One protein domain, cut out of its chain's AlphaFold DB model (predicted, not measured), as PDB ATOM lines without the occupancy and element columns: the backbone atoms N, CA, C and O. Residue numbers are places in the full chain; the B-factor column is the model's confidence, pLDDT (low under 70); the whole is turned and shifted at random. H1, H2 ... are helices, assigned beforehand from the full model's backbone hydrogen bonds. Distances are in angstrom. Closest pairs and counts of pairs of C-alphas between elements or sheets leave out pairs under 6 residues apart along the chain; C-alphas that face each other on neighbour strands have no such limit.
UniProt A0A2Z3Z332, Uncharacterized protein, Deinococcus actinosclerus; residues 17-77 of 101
ATOM      1  N   LEU A  17      21.765   5.460  34.807       91.31
ATOM      2  CA  LEU A  17      21.144   5.649  36.118       91.31
ATOM      3  C   LEU A  17      21.997   5.060  37.252       91.31
ATOM      4  O   LEU A  17      22.100   5.668  38.315       91.31
ATOM      5  N   CYS A  18      22.656   3.920  37.027       90.12
ATOM      6  CA  CYS A  18      23.556   3.312  38.013       90.12
ATOM      7  C   CYS A  18      24.789   4.179  38.316       90.12
ATOM      8  O   CYS A  18      25.331   4.112  39.422       90.12
ATOM      9  N   HIS A  19      25.224   5.006  37.364       89.12
ATOM     10  CA  HIS A  19      26.328   5.949  37.554       89.12
ATOM     11  C   HIS A  19      25.893   7.273  38.200       89.12
ATOM     12  O   HIS A  19      26.739   8.029  38.671       89.12
ATOM     13  N   CYS A  20      24.589   7.544  38.305       87.06
ATOM     14  CA  CYS A  20      24.078   8.696  39.038       87.06
ATOM     15  C   CYS A  20      24.087   8.419  40.551       87.06
ATOM     16  O   CYS A  20      23.285   7.642  41.062       87.06
ATOM     17  N   GLU A  21      24.972   9.085  41.294       85.06
ATOM     18  CA  GLU A  21      25.107   8.893  42.750       85.06
ATOM     19  C   GLU A  21      23.851   9.266  43.537       85.06
ATOM     20  O   GLU A  21      23.496   8.598  44.501       85.06
ATOM     21  N   HIS A  22      23.131  10.277  43.060       84.94
ATOM     22  CA  HIS A  22      21.903  10.767  43.677       84.94
ATOM     23  C   HIS A  22      20.665   9.928  43.326       84.94
ATOM     24  O   HIS A  22      19.591  10.180  43.864       84.94
ATOM     25  N   ALA A  23      20.780   8.952  42.416       81.69
ATOM     26  CA  ALA A  23      19.629   8.165  41.971       81.69
ATOM     27  C   ALA A  23      19.201   7.106  42.998       81.69
ATOM     28  O   ALA A  23      18.009   6.843  43.140       81.69
ATOM     29  N   ALA A  24      20.159   6.485  43.696       85.31
ATOM     30  CA  ALA A  24      19.898   5.501  44.744       85.31
ATOM     31  C   ALA A  24      21.143   5.262  45.626       85.31
ATOM     32  O   ALA A  24      22.270   5.480  45.170       85.31
ATOM     33  N   PRO A  25      20.981   4.724  46.852       86.62
ATOM     34  CA  PRO A  25      22.104   4.291  47.683       86.62
ATOM     35  C   PRO A  25      23.018   3.284  46.966       86.62
ATOM     36  O   PRO A  25      22.556   2.466  46.167       86.62
ATOM     37  N   LEU A  26      24.315   3.281  47.300       87.75
ATOM     38  CA  LEU A  26      25.318   2.390  46.692       87.75
ATOM     39  C   LEU A  26      24.895   0.902  46.619       87.75
ATOM     40  O   LEU A  26      25.057   0.325  45.543       87.75
ATOM     41  N   PRO A  27      24.305   0.280  47.663       86.50
ATOM     42  CA  PRO A  27      23.879  -1.123  47.591       86.50
ATOM     43  C   PRO A  27      22.818  -1.382  46.515       86.50
ATOM     44  O   PRO A  27      22.831  -2.422  45.860       86.50
ATOM     45  N   VAL A  28      21.917  -0.419  46.297       86.69
ATOM     46  CA  VAL A  28      20.868  -0.507  45.273       86.69
ATOM     47  C   VAL A  28      21.488  -0.406  43.881       86.69
ATOM     48  O   VAL A  28      21.218  -1.247  43.027       86.69
ATOM     49  N   ARG A  29      22.397   0.555  43.675       88.12
ATOM     50  CA  ARG A  29      23.121   0.710  42.402       88.12
ATOM     51  C   ARG A  29      23.957  -0.530  42.070       88.12
ATOM     52  O   ARG A  29      23.986  -0.960  40.922       88.12
ATOM     53  N   ALA A  30      24.582  -1.152  43.072       87.50
ATOM     54  CA  ALA A  30      25.317  -2.403  42.898       87.50
ATOM     55  C   ALA A  30      24.398  -3.566  42.477       87.50
ATOM     56  O   ALA A  30      24.746  -4.325  41.572       87.50
ATOM     57  N   ALA A  31      23.211  -3.679  43.081       88.38
ATOM     58  CA  ALA A  31      22.220  -4.686  42.702       88.38
ATOM     59  C   ALA A  31      21.706  -4.483  41.266       88.38
ATOM     60  O   ALA A  31      21.591  -5.454  40.514       88.38
ATOM     61  N   TRP A  32      21.465  -3.234  40.857       89.56
ATOM     62  CA  TRP A  32      21.096  -2.899  39.481       89.56
ATOM     63  C   TRP A  32      22.206  -3.239  38.485       89.56
ATOM     64  O   TRP A  32      21.934  -3.902  37.488       89.56
ATOM     65  N   LEU A  33      23.464  -2.896  38.772       88.88
ATOM     66  CA  LEU A  33      24.596  -3.285  37.921       88.88
ATOM     67  C   LEU A  33      24.733  -4.809  37.805       88.88
ATOM     68  O   LEU A  33      24.983  -5.325  36.717       88.88
ATOM     69  N   ALA A  34      24.540  -5.546  38.902       88.62
ATOM     70  CA  ALA A  34      24.556  -7.006  38.880       88.62
ATOM     71  C   ALA A  34      23.403  -7.591  38.049       88.62
ATOM     72  O   ALA A  34      23.588  -8.612  37.388       88.62
ATOM     73  N   PHE A  35      22.228  -6.956  38.065       86.94
ATOM     74  CA  PHE A  35      21.114  -7.298  37.182       86.94
ATOM     75  C   PHE A  35      21.460  -7.038  35.716       86.94
ATOM     76  O   PHE A  35      21.362  -7.959  34.909       86.94
ATOM     77  N   LEU A  36      21.950  -5.844  35.387       87.38
ATOM     78  CA  LEU A  36      22.306  -5.469  34.017       87.38
ATOM     79  C   LEU A  36      23.382  -6.388  33.431       87.38
ATOM     80  O   LEU A  36      23.263  -6.794  32.287       87.38
ATOM     81  N   ARG A  37      24.369  -6.822  34.223       85.44
ATOM     82  CA  ARG A  37      25.389  -7.790  33.772       85.44
ATOM     83  C   ARG A  37      24.831  -9.158  33.379       85.44
ATOM     84  O   ARG A  37      25.458  -9.842  32.582       85.44
ATOM     85  N   ARG A  38      23.684  -9.575  33.929       84.56
ATOM     86  CA  ARG A  38      23.006 -10.818  33.505       84.56
ATOM     87  C   ARG A  38      22.282 -10.657  32.172       84.56
ATOM     88  O   ARG A  38      21.975 -11.651  31.524       84.56
ATOM     89  N   HIS A  39      22.003  -9.417  31.785       80.56
ATOM     90  CA  HIS A  39      21.394  -9.057  30.518       80.56
ATOM     91  C   HIS A  39      22.482  -8.501  29.606       80.56
ATOM     92  O   HIS A  39      22.649  -7.293  29.504       80.56
ATOM     93  N   GLU A  40      23.256  -9.383  28.981       71.69
ATOM     94  CA  GLU A  40      24.361  -8.981  28.112       71.69
ATOM     95  C   GLU A  40      23.868  -8.050  26.991       71.69
ATOM     96  O   GLU A  40      22.955  -8.383  26.236       71.69
ATOM     97  N   GLY A  41      24.434  -6.843  26.933       72.81
ATOM     98  CA  GLY A  41      24.187  -5.871  25.874       72.81
ATOM     99  C   GLY A  41      25.461  -5.677  25.066       72.81
ATOM    100  O   GLY A  41      26.513  -5.391  25.641       72.81
ATOM    101  N   HIS A  42      25.382  -5.812  23.743       81.50
ATOM    102  CA  HIS A  42      26.534  -5.541  22.890       81.50
ATOM    103  C   HIS A  42      26.926  -4.054  22.971       81.50
ATOM    104  O   HIS A  42      26.060  -3.179  22.911       81.50
ATOM    105  N   PRO A  43      28.228  -3.733  23.082       81.88
ATOM    106  CA  PRO A  43      28.688  -2.360  23.292       81.88
ATOM    107  C   PRO A  43      28.298  -1.410  22.151       81.88
ATOM    108  O   PRO A  43      27.996  -0.244  22.402       81.88
ATOM    109  N   GLU A  44      28.255  -1.903  20.912       87.81
ATOM    110  CA  GLU A  44      27.826  -1.118  19.747       87.81
ATOM    111  C   GLU A  44      26.321  -0.813  19.775       87.81
ATOM    112  O   GLU A  44      25.915   0.328  19.536       87.81
ATOM    113  N   ASP A  45      25.495  -1.779  20.182       87.88
ATOM    114  CA  ASP A  45      24.054  -1.570  20.350       87.88
ATOM    115  C   ASP A  45      23.768  -0.553  21.456       87.88
ATOM    116  O   ASP A  45      22.899   0.303  21.305       87.88
ATOM    117  N   LEU A  46      24.539  -0.588  22.548       87.12
ATOM    118  CA  LEU A  46      24.435   0.391  23.631       87.12
ATOM    119  C   LEU A  46      24.853   1.796  23.182       87.12
ATOM    120  O   LEU A  46      24.223   2.783  23.572       87.12
ATOM    121  N   ARG A  47      25.889   1.914  22.343       88.31
ATOM    122  CA  ARG A  47      26.293   3.201  21.757       88.31
ATOM    123  C   ARG A  47      25.192   3.789  20.886       88.31
ATOM    124  O   ARG A  47      24.871   4.970  21.045       88.31
ATOM    125  N   ARG A  48      24.602   2.977  20.010       92.69
ATOM    126  CA  ARG A  48      23.488   3.394  19.151       92.69
ATOM    127  C   ARG A  48      22.260   3.766  19.980       92.69
ATOM    128  O   ARG A  48      21.727   4.859  19.832       92.69
ATOM    129  N   ALA A  49      21.917   2.936  20.958       91.94
ATOM    130  CA  ALA A  49      20.845   3.191  21.910       91.94
ATOM    131  C   ALA A  49      21.021   4.506  22.688       91.94
ATOM    132  O   ALA A  49      20.047   5.211  22.935       91.94
ATOM    133  N   LEU A  50      22.249   4.885  23.061       90.06
ATOM    134  CA  LEU A  50      22.511   6.183  23.696       90.06
ATOM    135  C   LEU A  50      22.294   7.362  22.742       90.06
ATOM    136  O   LEU A  50      21.862   8.430  23.183       90.06
ATOM    137  N   GLN A  51      22.600   7.199  21.455       93.06
ATOM    138  CA  GLN A  51      22.305   8.213  20.441       93.06
ATOM    139  C   GLN A  51      20.791   8.353  20.253       93.06
ATOM    140  O   GLN A  51      20.275   9.469  20.325       93.06
ATOM    141  N   ASP A  52      20.079   7.231  20.147       93.25
ATOM    142  CA  ASP A  52      18.619   7.195  20.045       93.25
ATOM    143  C   ASP A  52      17.958   7.791  21.298       93.25
ATOM    144  O   ASP A  52      17.013   8.574  21.210       93.25
ATOM    145  N   ALA A  53      18.504   7.523  22.486       93.19
ATOM    146  CA  ALA A  53      18.060   8.120  23.740       93.19
ATOM    147  C   ALA A  53      18.245   9.642  23.794       93.19
ATOM    148  O   ALA A  53      17.398  10.340  24.359       93.19
ATOM    149  N   ARG A  54      19.325  10.177  23.213       92.94
ATOM    150  CA  ARG A  54      19.520  11.630  23.082       92.94
ATOM    151  C   ARG A  54      18.519  12.224  22.096       92.94
ATOM    152  O   ARG A  54      17.893  13.228  22.424       92.94
ATOM    153  N   ALA A  55      18.326  11.583  20.943       93.06
ATOM    154  CA  ALA A  55      17.346  12.004  19.942       93.06
ATOM    155  C   ALA A  55      15.907  11.986  20.496       93.06
ATOM    156  O   ALA A  55      15.134  12.903  20.241       93.06
ATOM    157  N   ALA A  56      15.581  10.999  21.334       92.19
ATOM    158  CA  ALA A  56      14.298  10.879  22.025       92.19
ATOM    159  C   ALA A  56      14.133  11.829  23.231       92.19
ATOM    160  O   ALA A  56      13.097  11.807  23.892       92.19
ATOM    161  N   GLY A  57      15.143  12.637  23.576       93.56
ATOM    162  CA  GLY A  57      15.080  13.561  24.717       93.56
ATOM    163  C   GLY A  57      15.159  12.887  26.097       93.56
ATOM    164  O   GLY A  57      14.849  13.508  27.118       93.56
ATOM    165  N   HIS A  58      15.591  11.628  26.168       95.00
ATOM    166  CA  HIS A  58      15.821  10.918  27.432       95.00
ATOM    167  C   HIS A  58      17.158  11.272  28.085       95.00
ATOM    168  O   HIS A  58      17.323  11.081  29.290       95.00
ATOM    169  N   VAL A  59      18.101  11.804  27.307       93.75
ATOM    170  CA  VAL A  59      19.419  12.240  27.778       93.75
ATOM    171  C   VAL A  59      19.685  13.660  27.294       93.75
ATOM    172  O   VAL A  59      19.579  13.941  26.101       93.75
ATOM    173  N   ARG A  60      20.083  14.548  28.206       92.00
ATOM    174  CA  ARG A  60      20.460  15.936  27.907       92.00
ATOM    175  C   ARG A  60      21.734  16.293  28.664       92.00
ATOM    176  O   ARG A  60      21.838  16.002  29.847       92.00
ATOM    177  N   ALA A  61      22.709  16.893  27.977       88.94
ATOM    178  CA  ALA A  61      24.002  17.280  28.563       88.94
ATOM    179  C   ALA A  61      24.706  16.143  29.345       88.94
ATOM    180  O   ALA A  61      25.308  16.367  30.388       88.94
ATOM    181  N   GLY A  62      24.599  14.899  28.858       86.88
ATOM    182  CA  GLY A  62      25.197  13.726  29.512       86.88
ATOM    183  C   GLY A  62      24.437  13.208  30.739       86.88
ATOM    184  O   GLY A  62      24.871  12.228  31.338       86.88
ATOM    185  N   GLN A  63      23.298  13.804  31.086       89.94
ATOM    186  CA  GLN A  63      22.460  13.402  32.214       89.94
ATOM    187  C   GLN A  63      21.111  12.858  31.740       89.94
ATOM    188  O   GLN A  63      20.603  13.242  30.683       89.94
ATOM    189  N   LEU A  64      20.519  11.962  32.527       91.00
ATOM    190  CA  LEU A  64      19.164  11.475  32.278       91.00
ATOM    191  C   LEU A  64      18.145  12.585  32.542       91.00
ATOM    192  O   LEU A  64      18.183  13.251  33.576       91.00
ATOM    193  N   THR A  65      17.192  12.748  31.630       92.88
ATOM    194  CA  THR A  65      16.004  13.571  31.878       92.88
ATOM    195  C   THR A  65      15.012  12.802  32.756       92.88
ATOM    196  O   THR A  65      15.100  11.574  32.851       92.88
ATOM    197  N   PRO A  66      14.007  13.460  33.365       90.81
ATOM    198  CA  PRO A  66      12.987  12.760  34.151       90.81
ATOM    199  C   PRO A  66      12.274  11.643  33.375       90.81
ATOM    200  O   PRO A  66      11.932  10.606  33.941       90.81
ATOM    201  N   ALA A  67      12.083  11.819  32.064       89.69
ATOM    202  CA  ALA A  67      11.542  10.779  31.195       89.69
ATOM    203  C   ALA A  67      12.508   9.590  31.059       89.69
ATOM    204  O   ALA A  67      12.090   8.447  31.240       89.69
ATOM    205  N   GLY A  68      13.800   9.857  30.832       91.44
ATOM    206  CA  GLY A  68      14.836   8.822  30.777       91.44
ATOM    207  C   GLY A  68      14.969   8.034  32.081       91.44
ATOM    208  O   GLY A  68      15.082   6.811  32.044       91.44
ATOM    209  N   VAL A  69      14.862   8.707  33.234       90.75
ATOM    210  CA  VAL A  69      14.856   8.055  34.556       90.75
ATOM    211  C   VAL A  69      13.680   7.088  34.696       90.75
ATOM    212  O   VAL A  69      13.873   5.967  35.159       90.75
ATOM    213  N   ARG A  70      12.469   7.468  34.267       89.69
ATOM    214  CA  ARG A  70      11.303   6.566  34.328       89.69
ATOM    215  C   ARG A  70      11.501   5.310  33.484       89.69
ATOM    216  O   ARG A  70      11.194   4.220  33.956       89.69
ATOM    217  N   VAL A  71      12.032   5.457  32.271       90.31
ATOM    218  CA  VAL A  71      12.323   4.316  31.388       90.31
ATOM    219  C   VAL A  71      13.394   3.415  32.004       90.31
ATOM    220  O   VAL A  71      13.203   2.203  32.058       90.31
ATOM    221  N   ALA A  72      14.474   3.996  32.532       91.06
ATOM    222  CA  ALA A  72      15.532   3.262  33.225       91.06
ATOM    223  C   ALA A  72      14.999   2.480  34.437       91.06
ATOM    224  O   ALA A  72      15.290   1.299  34.595       91.06
ATOM    225  N   LEU A  73      14.178   3.115  35.276       88.44
ATOM    226  CA  LEU A  73      13.579   2.456  36.435       88.44
ATOM    227  C   LEU A  73      12.612   1.351  36.020       88.44
ATOM    228  O   LEU A  73      12.624   0.288  36.629       88.44
ATOM    229  N   HIS A  74      11.803   1.565  34.982       87.44
ATOM    230  CA  HIS A  74      10.916   0.530  34.453       87.44
ATOM    231  C   HIS A  74      11.708  -0.689  33.957       87.44
ATOM    232  O   HIS A  74      11.358  -1.821  34.281       87.44
ATOM    233  N   ALA A  75      12.828  -0.454  33.263       86.69
ATOM    234  CA  ALA A  75      13.753  -1.488  32.802       86.69
ATOM    235  C   ALA A  75      14.337  -2.329  33.949       86.69
ATOM    236  O   ALA A  75      14.533  -3.533  33.818       86.69
ATOM    237  N   LEU A  76      14.593  -1.687  35.088       85.69
ATOM    238  CA  LEU A  76      15.118  -2.321  36.295       85.69
ATOM    239  C   LEU A  76      14.037  -3.029  37.136       85.69
ATOM    240  O   LEU A  76      14.361  -3.572  38.190       85.69
ATOM    241  N   GLY A  77      12.775  -3.048  36.684       75.06
ATOM    242  CA  GLY A  77      11.654  -3.680  37.392       75.06
ATOM    243  C   GLY A  77      10.764  -2.719  38.191       75.06
ATOM    244  O   GLY A  77       9.947  -3.172  38.987       75.06
TER     245      GLY A  77
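AT A GLANCE: This is residues 17 to 77 of the 101 residues of an uncharacterized protein of Deinococcus actinosclerus (UniProt A0A2Z3Z332). The domain is a loose, open arch: H1 and H2 are its two legs, with H3 set off to one side between the legs' open ends. Residues 37 to 49, the top of the arch, stand free. The 61 printed residues hold three named helices, H1, H2 and H3 in order, and no named strand: all helix. By its radius of gyration of the C-alphas, 11.7 A, the whole is compact, spanning 31 by 25 by 18 A.

IN THESE COORDINATES: H1, residues 26 to 38, begins at C-alpha 26 (25.318, 2.390, 46.692) and is 18.8 A long. H2, residues 43 to 55, is 18.6 A long. H3, residues 66 to 75, ends at C-alpha 75 (13.753, -1.488, 32.802) after 14.3 A.

HOW THE PARTS SIT: H1 is apart from H2 and H3. H2 and H3 are close but not clearly touching; their closest C-alphas, Ala 53 and Gly 68, are 7.8 A apart. They run opposite ways at a tilt of 36 degrees, only just steep. Every O i to N i+4 pair is within hydrogen-bond range in H2 and H3, and 8 of 9 in H1.

THE WHOLE: The farthest C-alphas, Pro 27 and Ala 55, are 31.3 A apart. The printed part has no cut, no link is long, and no printed residue is under 70 in pLDDT.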